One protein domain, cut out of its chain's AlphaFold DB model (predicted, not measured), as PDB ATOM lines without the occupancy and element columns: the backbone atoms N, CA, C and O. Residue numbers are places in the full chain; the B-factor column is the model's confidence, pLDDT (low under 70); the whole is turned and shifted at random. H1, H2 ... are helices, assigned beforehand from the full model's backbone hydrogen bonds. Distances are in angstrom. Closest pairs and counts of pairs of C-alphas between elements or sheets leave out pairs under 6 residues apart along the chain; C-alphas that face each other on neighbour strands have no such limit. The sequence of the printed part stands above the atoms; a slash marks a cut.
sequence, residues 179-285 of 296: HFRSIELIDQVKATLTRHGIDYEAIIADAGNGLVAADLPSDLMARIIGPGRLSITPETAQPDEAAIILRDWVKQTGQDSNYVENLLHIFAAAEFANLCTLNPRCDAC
ATOM      1  N   HIS A 179      23.678  25.417 -53.692       88.50
ATOM      2  CA  HIS A 179      24.384  24.820 -54.833       88.50
ATOM      3  C   HIS A 179      24.948  25.872 -55.784       88.50
ATOM      4  O   HIS A 179      26.013  25.678 -56.353       88.50
ATOM      5  N   PHE A 180      24.289  27.028 -55.896       86.88
ATOM      6  CA  PHE A 180      24.753  28.122 -56.761       86.88
ATOM      7  C   PHE A 180      25.681  29.120 -56.062       86.88
ATOM      8  O   PHE A 180      26.431  29.836 -56.718       86.88
ATOM      9  N   ARG A 181      25.602  29.215 -54.731       89.12
ATOM     10  CA  ARG A 181      26.306  30.200 -53.893       89.12
ATOM     11  C   ARG A 181      26.933  29.513 -52.676       89.12
ATOM     12  O   ARG A 181      26.856  30.003 -51.553       89.12
ATOM     13  N   SER A 182      27.546  28.353 -52.904       90.75
ATOM     14  CA  SER A 182      28.192  27.542 -51.862       90.75
ATOM     15  C   SER A 182      29.305  28.296 -51.126       90.75
ATOM     16  O   SER A 182      29.411  28.192 -49.906       90.75
ATOM     17  N   ILE A 183      30.080  29.119 -51.837       91.50
ATOM     18  CA  ILE A 183      31.110  29.983 -51.238       91.50
ATOM     19  C   ILE A 183      30.476  30.992 -50.270       91.50
ATOM     20  O   ILE A 183      30.931  31.111 -49.139       91.50
ATOM     21  N   GLU A 184      29.369  31.634 -50.658       92.50
ATOM     22  CA  GLU A 184      28.644  32.576 -49.792       92.50
ATOM     23  C   GLU A 184      28.130  31.889 -48.517       92.50
ATOM     24  O   GLU A 184      28.201  32.463 -47.431       92.50
ATOM     25  N   LEU A 185      27.646  30.646 -48.623       92.44
ATOM     26  CA  LEU A 185      27.251  29.857 -47.455       92.44
ATOM     27  C   LEU A 185      28.429  29.635 -46.502       92.44
ATOM     28  O   LEU A 185      28.296  29.830 -45.294       92.44
ATOM     29  N   ILE A 186      29.572  29.224 -47.047       93.44
ATOM     30  CA  ILE A 186      30.788  28.953 -46.278       93.44
ATOM     31  C   ILE A 186      31.283  30.232 -45.593       93.44
ATOM     32  O   ILE A 186      31.625  30.202 -44.411       93.44
ATOM     33  N   ASP A 187      31.242  31.370 -46.280       94.19
ATOM     34  CA  ASP A 187      31.634  32.655 -45.705       94.19
ATOM     35  C   ASP A 187      30.669  33.116 -44.601       94.19
ATOM     36  O   ASP A 187      31.118  33.604 -43.563       94.19
ATOM     37  N   GLN A 188      29.360  32.874 -44.738       93.81
ATOM     38  CA  GLN A 188      28.391  33.118 -43.658       93.81
ATOM     39  C   GLN A 188      28.656  32.233 -42.427       93.81
ATOM     40  O   GLN A 188      28.463  32.678 -41.289       93.81
ATOM     41  N   VAL A 189      29.109  30.991 -42.629       93.56
ATOM     42  CA  VAL A 189      29.519  30.098 -41.533       93.56
ATOM     43  C   VAL A 189      30.765  30.647 -40.831       93.56
ATOM     44  O   VAL A 189      30.739  30.796 -39.608       93.56
ATOM     45  N   LYS A 190      31.811  31.035 -41.578       94.69
ATOM     46  CA  LYS A 190      33.035  31.660 -41.027       94.69
ATOM     47  C   LYS A 190      32.726  32.939 -40.246       94.69
ATOM     48  O   LYS A 190      33.203  33.113 -39.123       94.69
ATOM     49  N   ALA A 191      31.889  33.812 -40.808       93.94
ATOM     50  CA  ALA A 191      31.460  35.052 -40.162       93.94
ATOM     51  C   ALA A 191      30.716  34.770 -38.851       93.94
ATOM     52  O   ALA A 191      31.017  35.375 -37.820       93.94
ATOM     53  N   THR A 192      29.816  33.777 -38.856       92.44
ATOM     54  CA  THR A 192      29.101  33.365 -37.643       92.44
ATOM     55  C   THR A 192      30.076  32.865 -36.573       92.44
ATOM     56  O   THR A 192      30.006  33.327 -35.436       92.44
ATOM     57  N   LEU A 193      31.016  31.978 -36.912       92.81
ATOM     58  CA  LEU A 193      32.022  31.476 -35.963       92.81
ATOM     59  C   LEU A 193      32.878  32.612 -35.380       92.81
ATOM     60  O   LEU A 193      33.009  32.720 -34.159       92.81
ATOM     61  N   THR A 194      33.362  33.513 -36.239       93.25
ATOM     62  CA  THR A 194      34.167  34.684 -35.845       93.25
ATOM     63  C   THR A 194      33.413  35.588 -34.877       93.25
ATOM     64  O   THR A 194      33.943  35.965 -33.832       93.25
ATOM     65  N   ARG A 195      32.148  35.913 -35.173       90.69
ATOM     66  CA  ARG A 195      31.316  36.760 -34.303       90.69
ATOM     67  C   ARG A 195      31.121  36.149 -32.915       90.69
ATOM     68  O   ARG A 195      30.977  36.880 -31.937       90.69
ATOM     69  N   HIS A 196      31.122  34.824 -32.823       89.88
ATOM     70  CA  HIS A 196      31.021  34.099 -31.560       89.88
ATOM     71  C   HIS A 196      32.369  33.881 -30.856       89.88
ATOM     72  O   HIS A 196      32.403  33.208 -29.828       89.88
ATOM     73  N   GLY A 197      33.455  34.485 -31.355       91.38
ATOM     74  CA  GLY A 197      34.783  34.411 -30.746       91.38
ATOM     75  C   GLY A 197      35.461  33.053 -30.913       91.38
ATOM     76  O   GLY A 197      36.354  32.727 -30.135       91.38
ATOM     77  N   ILE A 198      35.025  32.249 -31.888       92.56
ATOM     78  CA  ILE A 198      35.606  30.936 -32.167       92.56
ATOM     79  C   ILE A 198      36.754  31.116 -33.159       92.56
ATOM     80  O   ILE A 198      36.523  31.465 -34.319       92.56
ATOM     81  N   ASP A 199      37.975  30.831 -32.713       94.69
ATOM     82  CA  ASP A 199      39.164  30.768 -33.568       94.69
ATOM     83  C   ASP A 199      39.199  29.434 -34.329       94.69
ATOM     84  O   ASP A 199      39.936  28.500 -34.008       94.69
ATOM     85  N   TYR A 200      38.310  29.314 -35.315       94.62
ATOM     86  CA  TYR A 200      38.179  28.094 -36.105       94.62
ATOM     87  C   TYR A 200      39.443  27.794 -36.924       94.62
ATOM     88  O   TYR A 200      39.693  26.633 -37.224       94.62
ATOM     89  N   GLU A 201      40.254  28.799 -37.272       95.38
ATOM     90  CA  GLU A 201      41.497  28.581 -38.019       95.38
ATOM     91  C   GLU A 201      42.537  27.867 -37.161       95.38
ATOM     92  O   GLU A 201      43.113  26.877 -37.614       95.38
ATOM     93  N   ALA A 202      42.720  28.300 -35.908       95.50
ATOM     94  CA  ALA A 202      43.596  27.606 -34.969       95.50
ATOM     95  C   ALA A 202      43.111  26.176 -34.688       95.50
ATOM     96  O   ALA A 202      43.912  25.245 -34.717       95.50
ATOM     97  N   ILE A 203      41.801  25.981 -34.487       94.81
ATOM     98  CA  ILE A 203      41.215  24.653 -34.230       94.81
ATOM     99  C   ILE A 203      41.453  23.700 -35.413       94.81
ATOM    100  O   ILE A 203      41.836  22.546 -35.216       94.81
ATOM    101  N   ILE A 204      41.245  24.172 -36.647       94.94
ATOM    102  CA  ILE A 204      41.485  23.370 -37.855       94.94
ATOM    103  C   ILE A 204      42.981  23.080 -38.024       94.94
ATOM    104  O   ILE A 204      43.345  21.960 -38.379       94.94
ATOM    105  N   ALA A 205      43.852  24.057 -37.751       94.12
ATOM    106  CA  ALA A 205      45.297  23.871 -37.830       94.12
ATOM    107  C   ALA A 205      45.802  22.802 -36.843       94.12
ATOM    108  O   ALA A 205      46.622  21.967 -37.227       94.12
ATOM    109  N   ASP A 206      45.271  22.778 -35.617       93.81
ATOM    110  CA  ASP A 206      45.613  21.782 -34.590       93.81
ATOM    111  C   ASP A 206      45.178  20.359 -34.984       93.81
ATOM    112  O   ASP A 206      45.867  19.383 -34.681       93.81
ATOM    113  N   ALA A 207      44.068  20.225 -35.722       92.00
ATOM    114  CA  ALA A 207      43.616  18.942 -36.268       92.00
ATOM    115  C   ALA A 207      44.505  18.422 -37.419       92.00
ATOM    116  O   ALA A 207      44.456  17.235 -37.767       92.00
ATOM    117  N   GLY A 208      45.335  19.286 -38.013       90.44
ATOM    118  CA  GLY A 208      46.218  18.952 -39.126       90.44
ATOM    119  C   GLY A 208      45.452  18.372 -40.319       90.44
ATOM    120  O   GLY A 208      44.539  18.989 -40.860       90.44
ATOM    121  N   ASN A 209      45.820  17.157 -40.732       86.62
ATOM    122  CA  ASN A 209      45.165  16.455 -41.844       86.62
ATOM    123  C   ASN A 209      43.920  15.659 -41.415       86.62
ATOM    124  O   ASN A 209      43.319  14.974 -42.242       86.62
ATOM    125  N   GLY A 210      43.590  15.666 -40.122       89.50
ATOM    126  CA  GLY A 210      42.449  14.952 -39.566       89.50
ATOM    127  C   GLY A 210      41.192  15.811 -39.480       89.50
ATOM    128  O   GLY A 210      41.192  17.007 -39.786       89.50
ATOM    129  N   LEU A 211      40.119  15.173 -39.013       89.00
ATOM    130  CA  LEU A 211      38.918  15.883 -38.605       89.00
ATOM    131  C   LEU A 211      39.079  16.437 -37.188       89.00
ATOM    132  O   LEU A 211      39.657  15.780 -36.321       89.00
ATOM    133  N   VAL A 212      38.515  17.618 -36.951       90.50
ATOM    134  CA  VAL A 212      38.382  18.205 -35.618       90.50
ATOM    135  C   VAL A 212      37.558  17.253 -34.756       90.50
ATOM    136  O   VAL A 212      36.442  16.871 -35.119       90.50
ATOM    137  N   ALA A 213      38.121  16.858 -33.615       84.75
ATOM    138  CA  ALA A 213      37.398  16.104 -32.606       84.75
ATOM    139  C   ALA A 213      36.376  17.032 -31.946       84.75
ATOM    140  O   ALA A 213      36.764  18.026 -31.342       84.75
ATOM    141  N   ALA A 214      35.091  16.714 -32.088       81.44
ATOM    142  CA  ALA A 214      34.002  17.507 -31.542       81.44
ATOM    143  C   ALA A 214      32.856  16.605 -31.073       81.44
ATOM    144  O   ALA A 214      32.569  15.583 -31.709       81.44
ATOM    145  N   ASP A 215      32.186  16.983 -29.984       82.19
ATOM    146  CA  ASP A 215      31.008  16.268 -29.491       82.19
ATOM    147  C   ASP A 215      29.775  16.568 -30.369       82.19
ATOM    148  O   ASP A 215      29.158  17.640 -30.306       82.19
ATOM    149  N   LEU A 216      29.439  15.608 -31.236       83.25
ATOM    150  CA  LEU A 216      28.333  15.674 -32.191       83.25
ATOM    151  C   LEU A 216      27.449  14.424 -32.064       83.25
ATOM    152  O   LEU A 216      27.940  13.308 -32.251       83.25
ATOM    153  N   PRO A 217      26.128  14.573 -31.833       85.94
ATOM    154  CA  PRO A 217      25.194  13.463 -31.981       85.94
ATOM    155  C   PRO A 217      25.292  12.860 -33.384       85.94
ATOM    156  O   PRO A 217      25.404  13.595 -34.369       85.94
ATOM    157  N   SER A 218      25.196  11.534 -33.479       81.56
ATOM    158  CA  SER A 218      25.412  10.797 -34.731       81.56
ATOM    159  C   SER A 218      24.503  11.252 -35.877       81.56
ATOM    160  O   SER A 218      24.918  11.230 -37.030       81.56
ATOM    161  N   ASP A 219      23.291  11.720 -35.580       88.56
ATOM    162  CA  ASP A 219      22.309  12.174 -36.565       88.56
ATOM    163  C   ASP A 219      22.283  13.699 -36.772       88.56
ATOM    164  O   ASP A 219      21.542  14.200 -37.623       88.56
ATOM    165  N   LEU A 220      23.067  14.471 -36.009       88.69
ATOM    166  CA  LEU A 220      22.995  15.929 -36.063       88.69
ATOM    167  C   LEU A 220      23.448  16.461 -37.427       88.69
ATOM    168  O   LEU A 220      22.776  17.325 -37.991       88.69
ATOM    169  N   MET A 221      24.535  15.921 -37.985       89.81
ATOM    170  CA  MET A 221      25.031  16.360 -39.290       89.81
ATOM    171  C   MET A 221      24.000  16.111 -40.395       89.81
ATOM    172  O   MET A 221      23.706  17.024 -41.162       89.81
ATOM    173  N   ALA A 222      23.358  14.936 -40.403       91.62
ATOM    174  CA  ALA A 222      22.284  14.603 -41.343       91.62
ATOM    175  C   ALA A 222      21.147  15.639 -41.326       91.62
ATOM    176  O   ALA A 222      20.668  16.079 -42.373       91.62
ATOM    177  N   ARG A 223      20.757  16.105 -40.133       90.12
ATOM    178  CA  ARG A 223      19.739  17.156 -39.970       90.12
ATOM    179  C   ARG A 223      20.230  18.533 -40.426       90.12
ATOM    180  O   ARG A 223      19.428  19.318 -40.926       90.12
ATOM    181  N   ILE A 224      21.506  18.862 -40.208       90.12
ATOM    182  CA  ILE A 224      22.100  20.158 -40.585       90.12
ATOM    183  C   ILE A 224      22.211  20.291 -42.103       90.12
ATOM    184  O   ILE A 224      21.867  21.345 -42.643       90.12
ATOM    185  N   ILE A 225      22.670  19.245 -42.788       91.62
ATOM    186  CA  ILE A 225      22.788  19.249 -44.251       91.62
ATOM    187  C   ILE A 225      21.422  19.089 -44.936       91.62
ATOM    188  O   ILE A 225      21.262  19.478 -46.091       91.62
ATOM    189  N   GLY A 226      20.439  18.558 -44.209       90.50
ATOM    190  CA  GLY A 226      19.073  18.323 -44.657       90.50
ATOM    191  C   GLY A 226      18.211  19.572 -44.891       90.50
ATOM    192  O   GLY A 226      18.635  20.723 -44.678       90.50
ATOM    193  N   PRO A 227      16.952  19.354 -45.306       86.44
ATOM    194  CA  PRO A 227      15.996  20.414 -45.586       86.44
ATOM    195  C   PRO A 227      15.687  21.254 -44.345       86.44
ATOM    196  O   PRO A 227      15.609  20.772 -43.216       86.44
ATOM    197  N   GLY A 228      15.484  22.556 -44.550       81.12
ATOM    198  CA  GLY A 228      15.123  23.487 -43.475       81.12
ATOM    199  C   GLY A 228      16.318  24.056 -42.698       81.12
ATOM    200  O   GLY A 228      16.177  25.078 -42.021       81.12
ATOM    201  N   ARG A 229      17.498  23.444 -42.840       88.50
ATOM    202  CA  ARG A 229      18.790  23.926 -42.335       88.50
ATOM    203  C   ARG A 229      19.639  24.419 -43.498       88.50
ATOM    204  O   ARG A 229      19.169  25.276 -44.246       88.50
ATOM    205  N   LEU A 230      20.850  23.894 -43.667       90.44
ATOM    206  CA  LEU A 230      21.719  24.271 -44.767       90.44
ATOM    207  C   LEU A 230      21.165  23.799 -46.106       90.44
ATOM    208  O   LEU A 230      21.588  24.348 -47.100       90.44
ATOM    209  N   SER A 231      20.194  22.876 -46.157       89.94
ATOM    210  CA  SER A 231      19.512  22.468 -47.399       89.94
ATOM    211  C   SER A 231      20.484  22.053 -48.517       89.94
ATOM    212  O   SER A 231      20.241  22.326 -49.695       89.94
ATOM    213  N   ILE A 232      21.592  21.414 -48.131       91.69
ATOM    214  CA  ILE A 232      22.583  20.816 -49.031       91.69
ATOM    215  C   ILE A 232      21.943  19.635 -49.763       91.69
ATOM    216  O   ILE A 232      22.091  19.509 -50.975       91.69
ATOM    217  N   THR A 233      21.164  18.824 -49.049       90.50
ATOM    218  CA  THR A 233      20.337  17.756 -49.621       90.50
ATOM    219  C   THR A 233      18.843  18.079 -49.446       90.50
ATOM    220  O   THR A 233      18.464  18.704 -48.444       90.50
ATOM    221  N   PRO A 234      17.986  17.716 -50.423       85.31
ATOM    222  CA  PRO A 234      16.539  17.940 -50.359       85.31
ATOM    223  C   PRO A 234      15.854  17.135 -49.248       85.31
ATOM    224  O   PRO A 234      14.837  17.579 -48.716       85.31
ATOM    225  N   GLU A 235      16.423  15.993 -48.863       88.19
ATOM    226  CA  GLU A 235      15.892  15.100 -47.834       88.19
ATOM    227  C   GLU A 235      16.874  14.950 -46.674       88.19
ATOM    228  O   GLU A 235      18.076  15.188 -46.807       88.19
ATOM    229  N   THR A 236      16.362  14.581 -45.501       89.75
ATOM    230  CA  THR A 236      17.247  14.274 -44.372       89.75
ATOM    231  C   THR A 236      17.906  12.929 -44.647       89.75
ATOM    232  O   THR A 236      17.218  11.916 -44.703       89.75
ATOM    233  N   ALA A 237      19.225  12.942 -44.829       90.94
ATOM    234  CA  ALA A 237      20.013  11.741 -45.079       90.94
ATOM    235  C   ALA A 237      19.991  10.777 -43.884       90.94
ATOM    236  O   ALA A 237      19.709  11.188 -42.751       90.94
ATOM    237  N   GLN A 238      20.359   9.517 -44.113       92.75
ATOM    238  CA  GLN A 238      20.696   8.644 -42.993       92.75
ATOM    239  C   GLN A 238      21.982   9.146 -42.298       92.75
ATOM    240  O   GLN A 238      22.848   9.740 -42.952       92.75
ATOM    241  N   PRO A 239      22.124   8.961 -40.970       89.56
ATOM    242  CA  PRO A 239      23.289   9.432 -40.214       89.56
ATOM    243  C   PRO A 239      24.650   9.005 -40.789       89.56
ATOM    244  O   PRO A 239      25.588   9.797 -40.817       89.56
ATOM    245  N   ASP A 240      24.747   7.772 -41.276       89.00
ATOM    246  CA  ASP A 240      25.943   7.173 -41.874       89.00
ATOM    247  C   ASP A 240      26.249   7.688 -43.292       89.00
ATOM    248  O   ASP A 240      27.407   7.689 -43.713       89.00
ATOM    249  N   GLU A 241      25.248   8.208 -44.003       91.50
ATOM    250  CA  GLU A 241      25.395   8.779 -45.348       91.50
ATOM    251  C   GLU A 241      25.769  10.268 -45.332       91.50
ATOM    252  O   GLU A 241      26.339  10.787 -46.296       91.50
ATOM    253  N   ALA A 242      25.475  10.975 -44.236       89.56
ATOM    254  CA  ALA A 242      25.623  12.427 -44.157       89.56
ATOM    255  C   ALA A 242      27.051  12.913 -44.450       89.56
ATOM    256  O   ALA A 242      27.233  13.927 -45.123       89.56
ATOM    257  N   ALA A 243      28.063  12.172 -43.995       86.56
ATOM    258  CA  ALA A 243      29.464  12.497 -44.257       86.56
ATOM    259  C   ALA A 243      29.825  12.380 -45.749       86.56
ATOM    260  O   ALA A 243      30.605  13.180 -46.263       86.56
ATOM    261  N   ILE A 244      29.246  11.407 -46.461       90.81
ATOM    262  CA  ILE A 244      29.488  11.197 -47.895       90.81
ATOM    263  C   ILE A 244      28.868  12.346 -48.691       90.81
ATOM    264  O   ILE A 244      29.562  12.998 -49.470       90.81
ATOM    265  N   ILE A 245      27.595  12.655 -48.422       92.00
ATOM    266  CA  ILE A 245      26.870  13.759 -49.068       92.00
ATOM    267  C   ILE A 245      27.595  15.083 -48.836       92.00
ATOM    268  O   ILE A 245      27.770  15.867 -49.770       92.00
ATOM    269  N   LEU A 246      28.037  15.326 -47.599       90.12
ATOM    270  CA  LEU A 246      28.768  16.538 -47.271       90.12
ATOM    271  C   LEU A 246      30.063  16.635 -48.082       90.12
ATOM    272  O   LEU A 246      30.288  17.652 -48.730       90.12
ATOM    273  N   ARG A 247      30.883  15.580 -48.108       89.00
ATOM    274  CA  ARG A 247      32.137  15.564 -48.878       89.00
ATOM    275  C   ARG A 247      31.914  15.788 -50.364       89.00
ATOM    276  O   ARG A 247      32.677  16.525 -50.983       89.00
ATOM    277  N   ASP A 248      30.891  15.172 -50.941       90.69
ATOM    278  CA  ASP A 248      30.606  15.320 -52.365       90.69
ATOM    279  C   ASP A 248      30.110  16.724 -52.709       90.69
ATOM    280  O   ASP A 248      30.556  17.287 -53.710       90.69
ATOM    281  N   TRP A 249      29.287  17.335 -51.851       92.00
ATOM    282  CA  TRP A 249      28.940  18.749 -51.982       92.00
ATOM    283  C   TRP A 249      30.179  19.641 -51.856       92.00
ATOM    284  O   TRP A 249      30.407  20.499 -52.706       92.00
ATOM    285  N   VAL A 250      31.030  19.408 -50.851       90.06
ATOM    286  CA  VAL A 250      32.240  20.206 -50.616       90.06
ATOM    287  C   VAL A 250      33.197  20.164 -51.814       90.06
ATOM    288  O   VAL A 250      33.700  21.216 -52.218       90.06
ATOM    289  N   LYS A 251      33.404  18.999 -52.445       87.31
ATOM    290  CA  LYS A 251      34.234  18.871 -53.662       87.31
ATOM    291  C   LYS A 251      33.767  19.785 -54.800       87.31
ATOM    292  O   LYS A 251      34.584  20.221 -55.606       87.31
ATOM    293  N   GLN A 252      32.471  20.090 -54.865       82.88
ATOM    294  CA  GLN A 252      31.883  20.952 -55.895       82.88
ATOM    295  C   GLN A 252      32.050  22.449 -55.587       82.88
ATOM    296  O   GLN A 252      31.831  23.284 -56.460       82.88
ATOM    297  N   THR A 253      32.460  22.813 -54.367       81.81
ATOM    298  CA  THR A 253      32.585  24.220 -53.939       81.81
ATOM    299  C   THR A 253      33.870  24.906 -54.403       81.81
ATOM    300  O   THR A 253      33.983  26.125 -54.283       81.81
ATOM    301  N   GLY A 254      34.852  24.147 -54.905       81.38
ATOM    302  CA  GLY A 254      36.170  24.665 -55.287       81.38
ATOM    303  C   GLY A 254      37.084  25.041 -54.109       81.38
ATOM    304  O   GLY A 254      38.158  25.590 -54.342       81.38
ATOM    305  N   GLN A 255      36.682  24.758 -52.863       85.31
ATOM    306  CA  GLN A 255      37.490  24.948 -51.650       85.31
ATOM    307  C   GLN A 255      38.111  23.627 -51.165       85.31
ATOM    308  O   GLN A 255      37.694  22.539 -51.572       85.31
ATOM    309  N   ASP A 256      39.115  23.723 -50.285       88.81
ATOM    310  CA  ASP A 256      39.737  22.548 -49.670       88.81
ATOM    311  C   ASP A 256      38.703  21.731 -48.887       88.81
ATOM    312  O   ASP A 256      37.973  22.260 -48.042       88.81
ATOM    313  N   SER A 257      38.628  20.433 -49.189       87.88
ATOM    314  CA  SER A 257      37.534  19.621 -48.669       87.88
ATOM    315  C   SER A 257      37.639  19.359 -47.174       87.88
ATOM    316  O   SER A 257      36.626  19.412 -46.478       87.88
ATOM    317  N   ASN A 258      38.857  19.138 -46.676       89.44
ATOM    318  CA  ASN A 258      39.092  18.888 -45.259       89.44
ATOM    319  C   ASN A 258      38.802  20.143 -44.424       89.44
ATOM    320  O   ASN A 258      38.174  20.072 -43.369       89.44
ATOM    321  N   TYR A 259      39.196  21.310 -44.932       92.06
ATOM    322  CA  TYR A 259      38.927  22.597 -44.309       92.06
ATOM    323  C   TYR A 259      37.425  22.866 -44.160       92.06
ATOM    324  O   TYR A 259      36.969  23.203 -43.068       92.06
ATOM    325  N   VAL A 260      36.635  22.692 -45.226       92.31
ATOM    326  CA  VAL A 260      35.185  22.958 -45.172       92.31
ATOM    327  C   VAL A 260      34.449  21.913 -44.327       92.31
ATOM    328  O   VAL A 260      33.528  22.276 -43.593       92.31
ATOM    329  N   GLU A 261      34.855  20.640 -44.379       91.44
ATOM    330  CA  GLU A 261      34.289  19.589 -43.517       91.44
ATOM    331  C   GLU A 261      34.521  19.925 -42.033       91.44
ATOM    332  O   GLU A 261      33.568  19.952 -41.249       91.44
ATOM    333  N   ASN A 262      35.745  20.314 -41.667       92.94
ATOM    334  CA  ASN A 262      36.066  20.736 -40.305       92.94
ATOM    335  C   ASN A 262      35.339  22.012 -39.876       92.94
ATOM    336  O   ASN A 262      34.823  22.083 -38.761       92.94
ATOM    337  N   LEU A 263      35.241  23.004 -40.762       93.56
ATOM    338  CA  LEU A 263      34.488  24.230 -40.504       93.56
ATOM    339  C   LEU A 263      33.030  23.919 -40.132       93.56
ATOM    340  O   LEU A 263      32.491  24.481 -39.174       93.56
ATOM    341  N   LEU A 264      32.389  23.008 -40.867       91.75
ATOM    342  CA  LEU A 264      31.004  22.614 -40.615       91.75
ATOM    343  C   LEU A 264      30.857  21.730 -39.374       91.75
ATOM    344  O   LEU A 264      29.849  21.853 -38.679       91.75
ATOM    345  N   HIS A 265      31.854  20.907 -39.043       90.81
ATOM    346  CA  HIS A 265      31.907  20.190 -37.764       90.81
ATOM    347  C   HIS A 265      31.955  21.156 -36.577       90.81
ATOM    348  O   HIS A 265      31.135  21.040 -35.667       90.81
ATOM    349  N   ILE A 266      32.834  22.162 -36.623       92.50
ATOM    350  CA  ILE A 266      32.921  23.205 -35.589       92.50
ATOM    351  C   ILE A 266      31.589  23.961 -35.489       92.50
ATOM    352  O   ILE A 266      31.056  24.167 -34.399       92.50
ATOM    353  N   PHE A 267      30.995  24.330 -36.626       91.31
ATOM    354  CA  PHE A 267      29.701  25.017 -36.667       91.31
ATOM    355  C   PHE A 267      28.540  24.187 -36.088       91.31
ATOM    356  O   PHE A 267      27.588  24.739 -35.519       91.31
ATOM    357  N   ALA A 268      28.613  22.865 -36.231       89.12
ATOM    358  CA  ALA A 268      27.623  21.917 -35.743       89.12
ATOM    359  C   ALA A 268      27.805  21.543 -34.265       89.12
ATOM    360  O   ALA A 268      26.855  21.049 -33.661       89.12
ATOM    361  N   ALA A 269      28.985  21.748 -33.677       86.19
ATOM    362  CA  ALA A 269      29.302  21.214 -32.360       86.19
ATOM    363  C   ALA A 269      28.832  22.118 -31.212       86.19
ATOM    364  O   ALA A 269      28.932  23.350 -31.240       86.19
ATOM    365  N   ALA A 270      28.271  21.483 -30.180       79.06
ATOM    366  CA  ALA A 270      27.661  22.188 -29.054       79.06
ATOM    367  C   ALA A 270      28.699  22.901 -28.174       79.06
ATOM    368  O   ALA A 270      28.410  23.975 -27.648       79.06
ATOM    369  N   GLU A 271      29.893  22.319 -28.063       79.75
ATOM    370  CA  GLU A 271      30.998  22.768 -27.211       79.75
ATOM    371  C   GLU A 271      31.558  24.151 -27.564       79.75
ATOM    372  O   GLU A 271      32.030  24.850 -26.671       79.75
ATOM    373  N   PHE A 272      31.458  24.590 -28.825       78.69
ATOM    374  CA  PHE A 272      32.020  25.881 -29.232       78.69
ATOM    375  C   PHE A 272      31.087  27.052 -28.917       78.69
ATOM    376  O   PHE A 272      31.463  27.984 -28.214       78.69
ATOM    377  N   ALA A 273      29.853  27.024 -29.425       69.12
ATOM    378  CA  ALA A 273      28.871  28.077 -29.134       69.12
ATOM    379  C   ALA A 273      27.409  27.643 -29.325       69.12
ATOM    380  O   ALA A 273      26.510  28.489 -29.306       69.12
ATOM    381  N   ASN A 274      27.150  26.338 -29.494       73.94
ATOM    382  CA  ASN A 274      25.805  25.796 -29.691       73.94
ATOM    383  C   ASN A 274      25.049  26.483 -30.861       73.94
ATOM    384  O   ASN A 274      23.881  26.866 -30.743       73.94
ATOM    385  N   LEU A 275      25.749  26.691 -31.986       82.69
ATOM    386  CA  LEU A 275      25.287  27.532 -33.102       82.69
ATOM    387  C   LEU A 275      24.293  26.817 -34.012       82.69
ATOM    388  O   LEU A 275      23.186  27.316 -34.220       82.69
ATOM    389  N   CYS A 276      24.650  25.641 -34.532       86.62
ATOM    390  CA  CYS A 276      23.788  24.865 -35.422       86.62
ATOM    391  C   CYS A 276      23.452  23.474 -34.866       86.62
ATOM    392  O   CYS A 276      23.466  22.485 -35.583       86.62
ATOM    393  N   THR A 277      23.087  23.380 -33.591       82.00
ATOM    394  CA  THR A 277      22.695  22.114 -32.942       82.00
ATOM    395  C   THR A 277      21.166  21.929 -32.914       82.00
ATOM    396  O   THR A 277      20.416  22.691 -33.539       82.00
ATOM    397  N   LEU A 278      20.659  20.937 -32.167       74.50
ATOM    398  CA  LEU A 278      19.222  20.746 -31.917       74.50
ATOM    399  C   LEU A 278      18.552  21.969 -31.251       74.50
ATOM    400  O   LEU A 278      17.452  22.345 -31.681       74.50
ATOM    401  N   ASN A 279      19.243  22.628 -30.309       74.88
ATOM    402  CA  ASN A 279      18.783  23.804 -29.549       74.88
ATOM    403  C   ASN A 279      19.656  25.050 -29.835       74.88
ATOM    404  O   ASN A 279      20.411  25.470 -28.961       74.88
ATOM    405  N   PRO A 280      19.588  25.632 -31.045       74.56
ATOM    406  CA  PRO A 280      20.548  26.634 -31.520       74.56
ATOM    407  C   PRO A 280      20.271  28.074 -31.045       74.56
ATOM    408  O   PRO A 280      19.120  28.438 -30.791       74.56
ATOM    409  N   ARG A 281      21.303  28.936 -31.072       72.94
ATOM    410  CA  ARG A 281      21.185  30.418 -31.004       72.94
ATOM    411  C   ARG A 281      20.968  31.031 -32.380       72.94
ATOM    412  O   ARG A 281      21.825  31.656 -32.995       72.94
ATOM    413  N   CYS A 282      19.790  30.756 -32.890       78.44
ATOM    414  CA  CYS A 282      19.422  31.015 -34.263       78.44
ATOM    415  C   CYS A 282      19.341  32.521 -34.619       78.44
ATOM    416  O   CYS A 282      19.739  32.921 -35.709       78.44
ATOM    417  N   ASP A 283      18.860  33.350 -33.699       77.56
ATOM    418  CA  ASP A 283      18.807  34.817 -33.783       77.56
ATOM    419  C   ASP A 283      20.192  35.480 -33.868       77.56
ATOM    420  O   ASP A 283      20.326  36.586 -34.387       77.56
ATOM    421  N   ALA A 284      21.222  34.772 -33.413       77.44
ATOM    422  CA  ALA A 284      22.619  35.161 -33.516       77.44
ATOM    423  C   ALA A 284      23.361  34.423 -34.645       77.44
ATOM    424  O   ALA A 284      24.585  34.380 -34.635       77.44
ATOM    425  N   CYS A 285      22.667  33.828 -35.621       85.56
ATOM    426  CA  CYS A 285      23.289  33.173 -36.772       85.56
ATOM    427  C   CYS A 285      23.187  34.058 -38.022       85.56
ATOM    428  O   CYS A 285      22.103  34.522 -38.372       85.56
TER     429      CYS A 285
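What this domain is: This is residues 179 to 285 of the 296 residues of the protein "Methyltransf_25 domain-containing protein" of marine metagenome (UniProt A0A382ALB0). H5 runs through the middle of a rounded body, with H1, H2 and H4 packed round it at steep angles and H3 beside H4. The printed part has 107 residues with five named helices, H1 to H5 in order, and no named strand: all helix, with under half of the residues in named elements. It is compact, radius of gyration of the C-alphas 12.7 A, spanning 32 by 29 by 26 A.

Where its parts are: Find C-alpha 182 at (28.192, 27.542, -51.862); from there H1 runs 20.1 A to residue 195. Read on to H2, residues 200 to 207, H3, residues 220 to 225, and H4, residues 242 to 252. H5, residues 257 to 268, ends at C-alpha 268, (27.623, 21.917, -35.743).

How they stand to each other: Look at H5, the hub: it touches H1 at a steep tilt of 49 degrees, closest C-alphas Leu 193 and Phe 267, 6.9 A. It touches H2, closest C-alphas Ile 204 and Asn 262, 6.5 A. Every O i to N i+4 pair is within hydrogen-bond range in H1, H2, H3 and H5, and 6 of 7 in H4.

The domain as a whole: The farthest C-alphas, Asp 206 and Pro 234, are 33.3 A apart. The printed part has no cut; links H2 to H3 and H3 to H4 are long. Residue 273 has pLDDT under 70.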